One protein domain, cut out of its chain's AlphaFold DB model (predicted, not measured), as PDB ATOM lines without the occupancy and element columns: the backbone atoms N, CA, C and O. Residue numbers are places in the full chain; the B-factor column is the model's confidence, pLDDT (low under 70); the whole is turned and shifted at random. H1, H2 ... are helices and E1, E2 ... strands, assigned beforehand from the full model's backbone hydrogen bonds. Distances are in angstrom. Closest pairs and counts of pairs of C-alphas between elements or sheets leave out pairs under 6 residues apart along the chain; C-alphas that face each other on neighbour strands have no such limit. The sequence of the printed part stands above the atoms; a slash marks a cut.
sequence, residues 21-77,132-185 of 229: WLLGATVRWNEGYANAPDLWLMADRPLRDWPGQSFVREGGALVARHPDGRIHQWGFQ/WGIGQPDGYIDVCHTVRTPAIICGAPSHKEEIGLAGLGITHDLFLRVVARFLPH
ATOM      1  N   TRP A  21     295.743 393.765 273.053       88.19
ATOM      2  CA  TRP A  21     295.127 394.732 273.962       88.19
ATOM      3  C   TRP A  21     293.770 394.275 274.528       88.19
ATOM      4  O   TRP A  21     293.356 394.789 275.565       88.19
ATOM      5  N   LEU A  22     293.093 393.306 273.896       90.75
ATOM      6  CA  LEU A  22     291.842 392.718 274.392       90.75
ATOM      7  C   LEU A  22     292.051 391.534 275.337       90.75
ATOM      8  O   LEU A  22     291.123 391.180 276.059       90.75
ATOM      9  N   LEU A  23     293.233 390.912 275.360       85.75
ATOM     10  CA  LEU A  23     293.453 389.682 276.131       85.75
ATOM     11  C   LEU A  23     293.371 389.901 277.650       85.75
ATOM     12  O   LEU A  23     293.023 388.977 278.378       85.75
ATOM     13  N   GLY A  24     293.655 391.120 278.116       82.75
ATOM     14  CA  GLY A  24     293.504 391.535 279.517       82.75
ATOM     15  C   GLY A  24     292.242 392.355 279.800       82.75
ATOM     16  O   GLY A  24     292.054 392.808 280.927       82.75
ATOM     17  N   ALA A  25     291.391 392.585 278.795       88.81
ATOM     18  CA  ALA A  25     290.219 393.432 278.956       88.81
ATOM     19  C   ALA A  25     289.073 392.673 279.639       88.81
ATOM     20  O   ALA A  25     288.774 391.524 279.314       88.81
ATOM     21  N   THR A  26     288.373 393.340 280.555       93.12
ATOM     22  CA  THR A  26     287.064 392.874 281.021       93.12
ATOM     23  C   THR A  26     285.997 393.396 280.070       93.12
ATOM     24  O   THR A  26     285.846 394.606 279.902       93.12
ATOM     25  N   VAL A  27     285.240 392.484 279.468       94.25
ATOM     26  CA  VAL A  27     284.160 392.812 278.534       94.25
ATOM     27  C   VAL A  27     282.823 392.703 279.252       94.25
ATOM     28  O   VAL A  27     282.560 391.721 279.945       94.25
ATOM     29  N   ARG A  28     281.975 393.720 279.099       93.44
ATOM     30  CA  ARG A  28     280.616 393.734 279.645       93.44
ATOM     31  C   ARG A  28     279.624 394.161 278.580       93.44
ATOM     32  O   ARG A  28     279.941 394.967 277.709       93.44
ATOM     33  N   TRP A  29     278.415 393.639 278.701       92.75
ATOM     34  CA  TRP A  29     277.256 394.133 277.980       92.75
ATOM     35  C   TRP A  29     276.439 395.038 278.902       92.75
ATOM     36  O   TRP A  29     276.134 394.662 280.034       92.75
ATOM     37  N   ASN A  30     276.113 396.239 278.435       87.12
ATOM     38  CA  ASN A  30     275.192 397.140 279.106       87.12
ATOM     39  C   ASN A  30     273.790 396.974 278.513       87.12
ATOM     40  O   ASN A  30     273.498 397.432 277.411       87.12
ATOM     41  N   GLU A  31     272.899 396.331 279.261       79.06
ATOM     42  CA  GLU A  31     271.541 396.041 278.801       79.06
ATOM     43  C   GLU A  31     270.621 397.288 278.770       79.06
ATOM     44  O   GLU A  31     269.551 397.266 278.162       79.06
ATOM     45  N   GLY A  32     271.037 398.414 279.359       75.38
ATOM     46  CA  GLY A  32     270.193 399.598 279.536       75.38
ATOM     47  C   GLY A  32     269.733 400.312 278.254       75.38
ATOM     48  O   GLY A  32     270.343 400.224 277.191       75.38
ATOM     49  N   TYR A  33     268.657 401.095 278.387       64.94
ATOM     50  CA  TYR A  33     268.196 402.056 277.380       64.94
ATOM     51  C   TYR A  33     268.904 403.398 277.582       64.94
ATOM     52  O   TYR A  33     268.377 404.297 278.238       64.94
ATOM     53  N   ALA A  34     270.118 403.520 277.061       66.62
ATOM     54  CA  ALA A  34     270.906 404.745 277.138       66.62
ATOM     55  C   ALA A  34     271.545 405.065 275.782       66.62
ATOM     56  O   ALA A  34     271.645 404.207 274.914       66.62
ATOM     57  N   ASN A  35     272.042 406.294 275.631       69.19
ATOM     58  CA  ASN A  35     272.870 406.685 274.484       69.19
ATOM     59  C   ASN A  35     274.300 406.111 274.558       69.19
ATOM     60  O   ASN A  35     275.144 406.466 273.742       69.19
ATOM     61  N   ALA A  36     274.597 405.277 275.558       76.88
ATOM     62  CA  ALA A  36     275.888 404.621 275.696       76.88
ATOM     63  C   ALA A  36     275.946 403.364 274.809       76.88
ATOM     64  O   ALA A  36     274.930 402.679 274.678       76.88
ATOM     65  N   PRO A  37     277.121 403.015 274.258       83.25
ATOM     66  CA  PRO A  37     277.300 401.755 273.547       83.25
ATOM     67  C   PRO A  37     276.938 400.532 274.402       83.25
ATOM     68  O   PRO A  37     277.143 400.533 275.619       83.25
ATOM     69  N   ASP A  38     276.443 399.472 273.754       88.12
ATOM     70  CA  ASP A  38     276.101 398.206 274.419       88.12
ATOM     71  C   ASP A  38     277.359 397.473 274.918       88.12
ATOM     72  O   ASP A  38     277.334 396.856 275.981       88.12
ATOM     73  N   LEU A  39     278.472 397.542 274.179       93.06
ATOM     74  CA  LEU A  39     279.717 396.848 274.521       93.06
ATOM     75  C   LEU A  39     280.658 397.755 275.319       93.06
ATOM     76  O   LEU A  39     281.039 398.832 274.859       93.06
ATOM     77  N   TRP A  40     281.051 397.294 276.504       94.06
ATOM     78  CA  TRP A  40     281.937 397.999 277.426       94.06
ATOM     79  C   TRP A  40     283.247 397.233 277.584       94.06
ATOM     80  O   TRP A  40     283.253 396.071 277.991       94.06
ATOM     81  N   LEU A  41     284.356 397.906 277.281       94.38
ATOM     82  CA  LEU A  41     285.711 397.368 277.326       94.38
ATOM     83  C   LEU A  41     286.486 398.019 278.470       94.38
ATOM     84  O   LEU A  41     286.883 399.179 278.398       94.38
ATOM     85  N   MET A  42     286.718 397.282 279.546       92.00
ATOM     86  CA  MET A  42     287.507 397.766 280.672       92.00
ATOM     87  C   MET A  42     288.947 397.271 280.545       92.00
ATOM     88  O   MET A  42     289.179 396.065 280.509       92.00
ATOM     89  N   ALA A  43     289.898 398.201 280.485       88.56
ATOM     90  CA  ALA A  43     291.317 397.935 280.280       88.56
ATOM     91  C   ALA A  43     292.190 398.687 281.300       88.56
ATOM     92  O   ALA A  43     291.741 399.605 281.990       88.56
ATOM     93  N   ASP A  44     293.456 398.293 281.383       85.31
ATOM     94  CA  ASP A  44     294.492 398.904 282.227       85.31
ATOM     95  C   ASP A  44     295.204 400.092 281.557       85.31
ATOM     96  O   ASP A  44     296.033 400.762 282.172       85.31
ATOM     97  N   ARG A  45     294.867 400.374 280.296       85.88
ATOM     98  CA  ARG A  45     295.459 401.437 279.482       85.88
ATOM     99  C   ARG A  45     294.415 402.137 278.609       85.88
ATOM    100  O   ARG A  45     293.397 401.523 278.273       85.88
ATOM    101  N   PRO A  46     294.663 403.393 278.191       87.44
ATOM    102  CA  PRO A  46     293.838 404.068 277.195       87.44
ATOM    103  C   PRO A  46     293.754 403.264 275.897       87.44
ATOM    104  O   PRO A  46     294.767 402.936 275.287       87.44
ATOM    105  N   LEU A  47     292.532 402.938 275.468       90.38
ATOM    106  CA  LEU A  47     292.298 402.172 274.237       90.38
ATOM    107  C   LEU A  47     292.227 403.059 272.986       90.38
ATOM    108  O   LEU A  47     292.448 402.570 271.875       90.38
ATOM    109  N   ARG A  48     291.939 404.352 273.182       89.94
ATOM    110  CA  ARG A  48     291.895 405.380 272.134       89.94
ATOM    111  C   ARG A  48     293.271 405.821 271.660       89.94
ATOM    112  O   ARG A  48     293.358 406.328 270.550       89.94
ATOM    113  N   ASP A  49     294.313 405.597 272.449       88.50
ATOM    114  CA  ASP A  49     295.662 406.050 272.130       88.50
ATOM    115  C   ASP A  49     296.526 404.854 271.727       88.50
ATOM    116  O   ASP A  49     296.469 403.775 272.325       88.50
ATOM    117  N   TRP A  50     297.326 405.025 270.680       92.44
ATOM    118  CA  TRP A  50     298.293 404.016 270.256       92.44
ATOM    119  C   TRP A  50     299.512 404.654 269.583       92.44
ATOM    120  O   TRP A  50     299.410 405.753 269.031       92.44
ATOM    121  N   PRO A  51     300.681 403.984 269.612       93.12
ATOM    122  CA  PRO A  51     301.878 404.482 268.945       93.12
ATOM    123  C   PRO A  51     301.646 404.719 267.451       93.12
ATOM    124  O   PRO A  51     301.060 403.883 266.766       93.12
ATOM    125  N   GLY A  52     302.110 405.864 266.949       93.88
ATOM    126  CA  GLY A  52     301.965 406.230 265.538       93.88
ATOM    127  C   GLY A  52     300.539 406.590 265.115       93.88
ATOM    128  O   GLY A  52     300.270 406.656 263.920       93.88
ATOM    129  N   GLN A  53     299.618 406.816 266.060       96.94
ATOM    130  CA  GLN A  53     298.280 407.294 265.731       96.94
ATOM    131  C   GLN A  53     298.343 408.635 264.994       96.94
ATOM    132  O   GLN A  53     298.935 409.604 265.469       96.94
ATOM    133  N   SER A  54     297.665 408.693 263.852       97.12
ATOM    134  CA  SER A  54     297.490 409.909 263.071       97.12
ATOM    135  C   SER A  54     296.096 409.950 262.457       97.12
ATOM    136  O   SER A  54     295.553 408.912 262.075       97.12
ATOM    137  N   PHE A  55     295.529 411.146 262.354       96.38
ATOM    138  CA  PHE A  55     294.161 411.390 261.930       96.38
ATOM    139  C   PHE A  55     294.099 411.911 260.497       96.38
ATOM    140  O   PHE A  55     294.900 412.745 260.076       96.38
ATOM    141  N   VAL A  56     293.088 411.449 259.776       96.25
ATOM    142  CA  VAL A  56     292.686 411.922 258.454       96.25
ATOM    143  C   VAL A  56     291.335 412.622 258.583       96.25
ATOM    144  O   VAL A  56     290.515 412.245 259.424       96.25
ATOM    145  N   ARG A  57     291.091 413.658 257.777       92.69
ATOM    146  CA  ARG A  57     289.780 414.309 257.713       92.69
ATOM    147  C   ARG A  57     288.891 413.565 256.721       92.69
ATOM    148  O   ARG A  57     289.189 413.526 255.535       92.69
ATOM    149  N   GLU A  58     287.766 413.045 257.194       93.06
ATOM    150  CA  GLU A  58     286.791 412.322 256.375       93.06
ATOM    151  C   GLU A  58     285.410 412.955 256.525       93.06
ATOM    152  O   GLU A  58     284.709 412.762 257.520       93.06
ATOM    153  N   GLY A  59     285.022 413.768 255.539       89.19
ATOM    154  CA  GLY A  59     283.794 414.555 255.608       89.19
ATOM    155  C   GLY A  59     283.763 415.447 256.855       89.19
ATOM    156  O   GLY A  59     284.602 416.333 257.023       89.19
ATOM    157  N   GLY A  60     282.782 415.211 257.728       87.75
ATOM    158  CA  GLY A  60     282.600 415.928 258.995       87.75
ATOM    159  C   GLY A  60     283.288 415.276 260.199       87.75
ATOM    160  O   GLY A  60     282.775 415.399 261.311       87.75
ATOM    161  N   ALA A  61     284.371 414.525 259.991       90.50
ATOM    162  CA  ALA A  61     285.058 413.784 261.041       90.50
ATOM    163  C   ALA A  61     286.582 413.878 260.928       90.50
ATOM    164  O   ALA A  61     287.121 413.959 259.824       90.50
ATOM    165  N   LEU A  62     287.275 413.783 262.064       93.06
ATOM    166  CA  LEU A  62     288.665 413.328 262.106       93.06
ATOM    167  C   LEU A  62     288.691 411.859 262.500       93.06
ATOM    168  O   LEU A  62     288.032 411.478 263.467       93.06
ATOM    169  N   VAL A  63     289.452 411.053 261.766       95.31
ATOM    170  CA  VAL A  63     289.456 409.598 261.893       95.31
ATOM    171  C   VAL A  63     290.886 409.069 261.916       95.31
ATOM    172  O   VAL A  63     291.663 409.339 261.006       95.31
ATOM    173  N   ALA A  64     291.223 408.264 262.918       97.06
ATOM    174  CA  ALA A  64     292.434 407.456 262.955       97.06
ATOM    175  C   ALA A  64     292.056 405.972 263.002       97.06
ATOM    176  O   ALA A  64     291.316 405.545 263.887       97.06
ATOM    177  N   ARG A  65     292.572 405.172 262.066       97.25
ATOM    178  CA  ARG A  65     292.352 403.717 262.015       97.25
ATOM    179  C   ARG A  65     293.615 402.980 262.409       97.25
ATOM    180  O   ARG A  65     294.713 403.397 262.049       97.25
ATOM    181  N   HIS A  66     293.453 401.868 263.107       97.06
ATOM    182  CA  HIS A  66     294.549 400.978 263.446       97.06
ATOM    183  C   HIS A  66     294.340 399.596 262.796       97.06
ATOM    184  O   HIS A  66     293.204 399.115 262.750       97.06
ATOM    185  N   PRO A  67     295.403 398.919 262.308       95.62
ATOM    186  CA  PRO A  67     295.286 397.610 261.651       95.62
ATOM    187  C   PRO A  67     294.668 396.497 262.510       95.62
ATOM    188  O   PRO A  67     294.151 395.522 261.977       95.62
ATOM    189  N   ASP A  68     294.701 396.636 263.837       95.19
ATOM    190  CA  ASP A  68     294.060 395.696 264.770       95.19
ATOM    191  C   ASP A  68     292.528 395.834 264.851       95.19
ATOM    192  O   ASP A  68     291.893 395.131 265.635       95.19
ATOM    193  N   GLY A  69     291.942 396.738 264.063       95.69
ATOM    194  CA  GLY A  69     290.506 396.954 263.980       95.69
ATOM    195  C   GLY A  69     289.964 398.055 264.889       95.69
ATOM    196  O   GLY A  69     288.748 398.235 264.901       95.69
ATOM    197  N   ARG A  70     290.800 398.795 265.631       96.44
ATOM    198  CA  ARG A  70     290.367 400.007 266.351       96.44
ATOM    199  C   ARG A  70     290.206 401.205 265.418       96.44
ATOM    200  O   ARG A  70     290.956 401.379 264.456       96.44
ATOM    201  N   ILE A  71     289.269 402.077 265.773       96.06
ATOM    202  CA  ILE A  71     289.107 403.406 265.188       96.06
ATOM    203  C   ILE A  71     288.949 404.448 266.296       96.06
ATOM    204  O   ILE A  71     288.261 404.212 267.288       96.06
ATOM    205  N   HIS A  72     289.607 405.591 266.128       94.75
ATOM    206  CA  HIS A  72     289.461 406.765 266.975       94.75
ATOM    207  C   HIS A  72     288.871 407.884 266.125       94.75
ATOM    208  O   HIS A  72     289.478 408.285 265.131       94.75
ATOM    209  N   GLN A  73     287.683 408.366 266.479       92.69
ATOM    210  CA  GLN A  73     286.954 409.336 265.672       92.69
ATOM    211  C   GLN A  73     286.354 410.459 266.505       92.69
ATOM    212  O   GLN A  73     285.796 410.226 267.574       92.69
ATOM    213  N   TRP A  74     286.369 411.666 265.943       89.75
ATOM    214  CA  TRP A  74     285.640 412.806 266.484       89.75
ATOM    215  C   TRP A  74     284.889 413.553 265.399       89.75
ATOM    216  O   TRP A  74     285.422 413.796 264.314       89.75
ATOM    217  N   GLY A  75     283.654 413.940 265.708       86.62
ATOM    218  CA  GLY A  75     282.874 414.814 264.847       86.62
ATOM    219  C   GLY A  75     283.449 416.218 264.840       86.62
ATOM    220  O   GLY A  75     283.647 416.824 265.894       86.62
ATOM    221  N   PHE A  76     283.691 416.736 263.644       83.81
ATOM    222  CA  PHE A  76     284.139 418.098 263.434       83.81
ATOM    223  C   PHE A  76     283.694 418.616 262.062       83.81
ATOM    224  O   PHE A  76     284.066 418.086 261.015       83.81
ATOM    225  N   GLN A  77     282.922 419.701 262.080       76.88
ATOM    226  CA  GLN A  77     282.573 420.480 260.898       76.88
ATOM    227  C   GLN A  77     283.088 421.902 261.107       76.88
ATOM    228  O   GLN A  77     282.689 422.575 262.055       76.88
ATOM    229  N   TRP A 132     282.379 415.953 269.683       72.75
ATOM    230  CA  TRP A 132     281.184 415.119 269.770       72.75
ATOM    231  C   TRP A 132     281.487 413.706 269.289       72.75
ATOM    232  O   TRP A 132     282.137 413.513 268.255       72.75
ATOM    233  N   GLY A 133     280.967 412.716 270.017       74.38
ATOM    234  CA  GLY A 133     280.786 411.386 269.453       74.38
ATOM    235  C   GLY A 133     279.821 411.491 268.278       74.38
ATOM    236  O   GLY A 133     278.701 411.974 268.432       74.38
ATOM    237  N   ILE A 134     280.275 411.079 267.103       80.06
ATOM    238  CA  ILE A 134     279.423 410.889 265.930       80.06
ATOM    239  C   ILE A 134     279.415 409.405 265.603       80.06
ATOM    240  O   ILE A 134     280.347 408.697 265.973       80.06
ATOM    241  N   GLY A 135     278.374 408.946 264.909       82.12
ATOM    242  CA  GLY A 135     278.301 407.546 264.506       82.12
ATOM    243  C   GLY A 135     279.546 407.130 263.720       82.12
ATOM    244  O   GLY A 135     279.999 407.863 262.828       82.12
ATOM    245  N   GLN A 136     280.059 405.948 264.052       88.75
ATOM    246  CA  GLN A 136     281.215 405.346 263.390       88.75
ATOM    247  C   GLN A 136     280.985 405.171 261.877       88.75
ATOM    248  O   GLN A 136     279.830 405.094 261.430       88.75
ATOM    249  N   PRO A 137     282.050 405.162 261.053       89.75
ATOM    250  CA  PRO A 137     281.942 404.842 259.638       89.75
ATOM    251  C   PRO A 137     281.450 403.410 259.438       89.75
ATOM    252  O   PRO A 137     281.547 402.566 260.330       89.75
ATOM    253  N   ASP A 138     280.968 403.131 258.233       89.88
ATOM    254  CA  ASP A 138     280.487 401.803 257.869       89.88
ATOM    255  C   ASP A 138     281.556 400.732 258.144       89.88
ATOM    256  O   ASP A 138     282.747 400.910 257.872       89.88
ATOM    257  N   GLY A 139     281.117 399.611 258.717       92.75
ATOM    258  CA  GLY A 139     281.999 398.519 259.130       92.75
ATOM    259  C   GLY A 139     282.589 398.663 260.534       92.75
ATOM    260  O   GLY A 139     283.303 397.756 260.963       92.75
ATOM    261  N   TYR A 140     282.286 399.745 261.255       94.38
ATOM    262  CA  TYR A 140     282.706 399.972 262.636       94.38
ATOM    263  C   TYR A 140     281.506 400.215 263.550       94.38
ATOM    264  O   TYR A 140     280.490 400.772 263.146       94.38
ATOM    265  N   ILE A 141     281.661 399.838 264.816       92.62
ATOM    266  CA  ILE A 141     280.672 400.056 265.868       92.62
ATOM    267  C   ILE A 141     281.313 400.764 267.056       92.62
ATOM    268  O   ILE A 141     282.451 400.465 267.427       92.62
ATOM    269  N   ASP A 142     280.581 401.713 267.638       91.25
ATOM    270  CA  ASP A 142     280.988 402.403 268.859       91.25
ATOM    271  C   ASP A 142     281.100 401.421 270.024       91.25
ATOM    272  O   ASP A 142     280.259 400.536 270.203       91.25
ATOM    273  N   VAL A 143     282.116 401.617 270.859       92.44
ATOM    274  CA  VAL A 143     282.283 400.871 272.106       92.44
ATOM    275  C   VAL A 143     282.580 401.826 273.246       92.44
ATOM    276  O   VAL A 143     283.306 402.813 273.104       92.44
ATOM    277  N   CYS A 144     282.031 401.521 274.414       91.56
ATOM    278  CA  CYS A 144     282.455 402.191 275.624       91.56
ATOM    279  C   CYS A 144     283.784 401.585 276.069       91.56
ATOM    280  O   CYS A 144     283.995 400.376 275.954       91.56
ATOM    281  N   HIS A 145     284.669 402.413 276.612       90.31
ATOM    282  CA  HIS A 145     285.839 401.919 277.313       90.31
ATOM    283  C   HIS A 145     285.969 402.535 278.695       90.31
ATOM    284  O   HIS A 145     285.551 403.663 278.951       90.31
ATOM    285  N   THR A 146     286.566 401.778 279.603       91.00
ATOM    286  CA  THR A 146     286.923 402.243 280.938       91.00
ATOM    287  C   THR A 146     288.388 401.946 281.170       91.00
ATOM    288  O   THR A 146     288.808 400.795 281.069       91.00
ATOM    289  N   VAL A 147     289.163 402.977 281.487       87.38
ATOM    290  CA  VAL A 147     290.556 402.817 281.897       87.38
ATOM    291  C   VAL A 147     290.604 402.792 283.414       87.38
ATOM    292  O   VAL A 147     290.093 403.701 284.070       87.38
ATOM    293  N   ARG A 148     291.223 401.756 283.976       85.31
ATOM    294  CA  ARG A 148     291.485 401.651 285.413       85.31
ATOM    295  C   ARG A 148     292.940 401.969 285.694       85.31
ATOM    296  O   ARG A 148     293.818 401.188 285.351       85.31
ATOM    297  N   THR A 149     293.189 403.095 286.354       81.88
ATOM    298  CA  THR A 149     294.537 403.469 286.798       81.88
ATOM    299  C   THR A 149     294.665 403.277 288.309       81.88
ATOM    300  O   THR A 149     293.766 403.693 289.044       81.88
ATOM    301  N   PRO A 150     295.738 402.635 288.812       84.19
ATOM    302  CA  PRO A 150     295.988 402.543 290.246       84.19
ATOM    303  C   PRO A 150     296.020 403.929 290.894       84.19
ATOM    304  O   PRO A 150     296.633 404.860 290.372       84.19
ATOM    305  N   ALA A 151     295.360 404.068 292.040       86.25
ATOM    306  CA  ALA A 151     295.279 405.319 292.782       86.25
ATOM    307  C   ALA A 151     295.235 405.052 294.288       86.25
ATOM    308  O   ALA A 151     294.846 403.973 294.729       86.25
ATOM    309  N   ILE A 152     295.586 406.052 295.093       86.69
ATOM    310  CA  ILE A 152     295.294 406.042 296.527       86.69
ATOM    311  C   ILE A 152     294.032 406.872 296.744       86.69
ATOM    312  O   ILE A 152     294.036 408.078 296.504       86.69
ATOM    313  N   ILE A 153     292.948 406.235 297.186       85.25
ATOM    314  CA  ILE A 153     291.670 406.899 297.475       85.25
ATOM    315  C   ILE A 153     291.404 406.739 298.967       85.25
ATOM    316  O   ILE A 153     291.399 405.624 299.481       85.25
ATOM    317  N   CYS A 154     291.233 407.858 299.674       89.12
ATOM    318  CA  CYS A 154     291.044 407.876 301.129       89.12
ATOM    319  C   CYS A 154     292.130 407.098 301.906       89.12
ATOM    320  O   CYS A 154     291.840 406.451 302.907       89.12
ATOM    321  N   GLY A 155     293.383 407.141 301.435       90.12
ATOM    322  CA  GLY A 155     294.522 406.476 302.085       90.12
ATOM    323  C   GLY A 155     294.659 404.975 301.804       90.12
ATOM    324  O   GLY A 155     295.606 404.366 302.293       90.12
ATOM    325  N   ALA A 156     293.772 404.381 301.001       87.88
ATOM    326  CA  ALA A 156     293.829 402.968 300.633       87.88
ATOM    327  C   ALA A 156     294.205 402.775 299.151       87.88
ATOM    328  O   ALA A 156     293.760 403.561 298.304       87.88
ATOM    329  N   PRO A 157     294.981 401.724 298.811       90.12
ATOM    330  CA  PRO A 157     295.159 401.292 297.430       90.12
ATOM    331  C   PRO A 157     293.808 401.007 296.772       90.12
ATOM    332  O   PRO A 157     293.017 400.198 297.256       90.12
ATOM    333  N   SER A 158     293.539 401.704 295.678       91.31
ATOM    334  CA  SER A 158     292.301 401.641 294.910       91.31
ATOM    335  C   SER A 158     292.598 401.934 293.434       91.31
ATOM    336  O   SER A 158     293.747 401.865 292.992       91.31
ATOM    337  N   HIS A 159     291.566 402.247 292.653       83.56
ATOM    338  CA  HIS A 159     291.685 402.609 291.245       83.56
ATOM    339  C   HIS A 159     290.836 403.838 290.938       83.56
ATOM    340  O   HIS A 159     289.716 403.970 291.432       83.56
ATOM    341  N   LYS A 160     291.359 404.720 290.088       84.25
ATOM    342  CA  LYS A 160     290.565 405.736 289.406       84.25
ATOM    343  C   LYS A 160     290.044 405.136 288.104       84.25
ATOM    344  O   LYS A 160     290.807 404.549 287.336       84.25
ATOM    345  N   GLU A 161     288.749 405.296 287.867       85.50
ATOM    346  CA  GLU A 161     288.107 404.899 286.619       85.50
ATOM    347  C   GLU A 161     287.906 406.127 285.739       85.50
ATOM    348  O   GLU A 161     287.332 407.129 286.168       85.50
ATOM    349  N   GLU A 162     288.386 406.046 284.505       83.69
ATOM    350  CA  GLU A 162     288.099 407.028 283.470       83.69
ATOM    351  C   GLU A 162     287.242 406.368 282.396       83.69
ATOM    352  O   GLU A 162     287.674 405.427 281.726       83.69
ATOM    353  N   ILE A 163     286.002 406.838 282.267       83.12
ATOM    354  CA  ILE A 163     285.037 406.297 281.315       83.12
ATOM    355  C   ILE A 163     285.093 407.132 280.037       83.12
ATOM    356  O   ILE A 163     284.764 408.319 280.036       83.12
ATOM    357  N   GLY A 164     285.458 406.491 278.932       80.75
ATOM    358  CA  GLY A 164     285.313 407.038 277.595       80.75
ATOM    359  C   GLY A 164     284.042 406.508 276.938       80.75
ATOM    360  O   GLY A 164     283.980 405.354 276.512       80.75
ATOM    361  N   LEU A 165     283.021 407.364 276.852       74.50
ATOM    362  CA  LEU A 165     281.723 407.040 276.239       74.50
ATOM    363  C   LEU A 165     281.681 407.275 274.722       74.50
ATOM    364  O   LEU A 165     280.710 406.892 274.080       74.50
ATOM    365  N   ALA A 166     282.700 407.927 274.159       79.19
ATOM    366  CA  ALA A 166     282.724 408.335 272.762       79.19
ATOM    367  C   ALA A 166     284.128 408.268 272.157       79.19
ATOM    368  O   ALA A 166     285.153 408.322 272.852       79.19
ATOM    369  N   GLY A 167     284.131 408.192 270.831       87.25
ATOM    370  CA  GLY A 167     285.303 408.323 269.985       87.25
ATOM    371  C   GLY A 167     286.115 407.050 269.805       87.25
ATOM    372  O   GLY A 167     287.002 407.062 268.970       87.25
ATOM    373  N   LEU A 168     285.812 405.955 270.509       93.00
ATOM    374  CA  LEU A 168     286.392 404.639 270.231       93.00
ATOM    375  C   LEU A 168     285.366 403.756 269.523       93.00
ATOM    376  O   LEU A 168     284.280 403.521 270.052       93.00
ATOM    377  N   GLY A 169     285.756 403.205 268.381       94.69
ATOM    378  CA  GLY A 169     285.040 402.115 267.739       94.69
ATOM    379  C   GLY A 169     285.944 400.915 267.484       94.69
ATOM    380  O   GLY A 169     287.176 401.004 267.540       94.69
ATOM    381  N   ILE A 170     285.320 399.790 267.158       96.62
ATOM    382  CA  ILE A 170     285.997 398.604 266.628       96.62
ATOM    383  C   ILE A 170     285.298 398.122 265.363       96.62
ATOM    384  O   ILE A 170     284.109 398.372 265.172       96.62
ATOM    385  N   THR A 171     286.024 397.425 264.492       96.94
ATOM    386  CA  THR A 171     285.417 396.783 263.319       96.94
ATOM    387  C   THR A 171     284.294 395.829 263.728       96.94
ATOM    388  O   THR A 171     284.355 395.194 264.782       96.94
ATOM    389  N   HIS A 172     283.288 395.675 262.867       96.38
ATOM    390  CA  HIS A 172     282.218 394.692 263.043       96.38
ATOM    391  C   HIS A 172     282.765 393.275 263.237       96.38
ATOM    392  O   HIS A 172     282.291 392.547 264.102       96.38
ATOM    393  N   ASP A 173     283.796 392.897 262.482       96.69
ATOM    394  CA  ASP A 173     284.445 391.595 262.627       96.69
ATOM    395  C   ASP A 173     285.060 391.409 264.027       96.69
ATOM    396  O   ASP A 173     284.800 390.407 264.699       96.69
ATOM    397  N   LEU A 174     285.817 392.399 264.519       97.19
ATOM    398  CA  LEU A 174     286.370 392.337 265.870       97.19
ATOM    399  C   LEU A 174     285.265 392.314 266.932       97.19
ATOM    400  O   LEU A 174     285.360 391.556 267.895       97.19
ATOM    401  N   PHE A 175     284.205 393.098 266.748       96.81
ATOM    402  CA  PHE A 175     283.041 393.095 267.628       96.81
ATOM    403  C   PHE A 175     282.406 391.703 267.735       96.81
ATOM    404  O   PHE A 175     282.211 391.211 268.846       96.81
ATOM    405  N   LEU A 176     282.150 391.029 266.610       97.25
ATOM    406  CA  LEU A 176     281.570 389.682 266.604       97.25
ATOM    407  C   LEU A 176     282.486 388.666 267.301       97.25
ATOM    408  O   LEU A 176     282.006 387.856 268.095       97.25
ATOM    409  N   ARG A 177     283.807 388.742 267.078       97.25
ATOM    410  CA  ARG A 177     284.795 387.903 267.785       97.25
ATOM    411  C   ARG A 177     284.800 388.160 269.295       97.25
ATOM    412  O   ARG A 177     284.907 387.213 270.075       97.25
ATOM    413  N   VAL A 178     284.660 389.419 269.718       96.19
ATOM    414  CA  VAL A 178     284.571 389.802 271.136       96.19
ATOM    415  C   VAL A 178     283.294 389.253 271.771       96.19
ATOM    416  O   VAL A 178     283.369 388.623 272.828       96.19
ATOM    417  N   VAL A 179     282.135 389.416 271.127       96.44
ATOM    418  CA  VAL A 179     280.863 388.878 271.637       96.44
ATOM    419  C   VAL A 179     280.925 387.353 271.730       96.44
ATOM    420  O   VAL A 179     280.659 386.806 272.796       96.44
ATOM    421  N   ALA A 180     281.381 386.665 270.679       95.88
ATOM    422  CA  ALA A 180     281.512 385.207 270.679       95.88
ATOM    423  C   ALA A 180     282.415 384.686 271.809       95.88
ATOM    424  O   ALA A 180     282.132 383.653 272.418       95.88
ATOM    425  N   ARG A 181     283.508 385.399 272.111       95.12
ATOM    426  CA  ARG A 181     284.477 384.975 273.127       95.12
ATOM    427  C   ARG A 181     284.007 385.241 274.552       95.12
ATOM    428  O   ARG A 181     284.188 384.381 275.413       95.12
ATOM    429  N   PHE A 182     283.498 386.442 274.814       95.06
ATOM    430  CA  PHE A 182     283.279 386.929 276.178       95.06
ATOM    431  C   PHE A 182     281.806 386.961 276.587       95.06
ATOM    432  O   PHE A 182     281.506 386.955 277.778       95.06
ATOM    433  N   LEU A 183     280.893 386.956 275.618       95.00
ATOM    434  CA  LEU A 183     279.447 386.995 275.821       95.00
ATOM    435  C   LEU A 183     278.755 385.858 275.034       95.00
ATOM    436  O   LEU A 183     277.811 386.120 274.294       95.00
ATOM    437  N   PRO A 184     279.179 384.584 275.178       93.94
ATOM    438  CA  PRO A 184     278.684 383.480 274.342       93.94
ATOM    439  C   PRO A 184     277.201 383.135 274.562       93.94
ATOM    440  O   PRO A 184     276.629 382.359 273.807       93.94
ATOM    441  N   HIS A 185     276.588 383.675 275.616       93.62
ATOM    442  CA  HIS A 185     275.160 383.548 275.900       93.62
ATOM    443  C   HIS A 185     274.315 384.594 275.156       93.62
ATOM    444  O   HIS A 185     273.092 384.494 275.155       93.62
TER     445      HIS A 185
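This is residues 21 to 77 and 132 to 185 of the 229 residues of an uncharacterized protein of Methylorubrum rhodinum (UniProt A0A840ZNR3). Two strongly twisted sheets are joined end to end: a curled sheet of four strands, E1 E2 E7 E8, and a sheet of five, E3 E4 E5 E9 E6, with E6 running on into E7 and E8 leading back into E9. The hairpin E7 and E8 reaches away from the rest as a long arm, while H1 packs beside the junction, near E1 and E2 of the one sheet and E6 and E9 of the other. The printed part has 111 residues and is mostly strand, in the order E1 E2 E3 E4 E5 E6 E7 E8 E9 H1; the sheet E1 E2 E7 E8 is mixed, the sheet E3 E4 E5 E9 E6 antiparallel. It is compact, with a radius of gyration of the C-alphas of 14.8 A, and spans 48 by 33 by 29 A.

E1, residues 26 to 29, and E2, residues 39 to 43, form an antiparallel hairpin, with N 28 and O 40 within hydrogen-bond range at 2.9 A. E2 is the parallel neighbour of E7, residues 144 to 153, with N 146 and O 41 at 2.9 A. E7 forms an antiparallel hairpin with E8, residues 156 to 164, where N 149 and O 160 are 3.0 A apart and N 158 and O 151 are 2.8 A apart. E7 bends by 70 degrees at residue 150. This sheet is curled like part of a barrel, and E1 and E8 are its edge strands. E3, residues 56 to 58, E4, residues 61 to 65, and E5, residues 70 to 75, make a meander, each strand the antiparallel neighbour of the one before. N 56 and O 63 are 2.8 A apart, and so are N 64 and O 72. E9, residues 168 to 171, is the antiparallel neighbour of E5, with N 71 and O 169 at 2.9 A, and of the edge strand E6, residues 140 to 142, with N 141 and O 170 at 2.9 A. E6 runs on into E7 across a break of 1 residue, at 43 degrees. H1, residues 172 to 182, is on this sheet at a height of 10.1 A, over E9 and E6, and stands up from it at 71 degrees; the two make two layers, a helix on one face of a sheet. The closest C-alphas of H1 and E6 are those of His 172 and Tyr 140, 5.3 A apart. H1 is also on the sheet E1 E2 E7 E8, over E1 and E2 at a height of 10.3 A, and runs across the strands, at 76 degrees to E1 on the local plane, which only just has enough C-alphas, 6. In H1 every O i to N i+4 pair is within hydrogen-bond range. E3 and E8 are apart.

E1 begins at C-alpha 26, (287.064, 392.874, 281.021). E2 is 13.0 A long, E4 12.5 A and E5 16.7 A. E7 is 24.2 A long and E8 24.9 A; C-alpha 153, where E7 ends, is at (291.670, 406.899, 297.475). E9 is 10.5 A long. H1 is 15.3 A long and ends at C-alpha 182, (283.279, 386.929, 276.178).

The two C-alphas farthest apart are those of Gly 59 and Gly 155, 48.4 A. Residues 78 to 131 are not printed, and C-alphas 77 and 132 are 10.5 A apart across the cut, which lies between E5 and E6. The link from E2 to E3, residues 44 to 55, is long, and that from E1 to E2 is short. The mean pLDDT of the printed part is 89.3, and residues 33 to 35 are under 70.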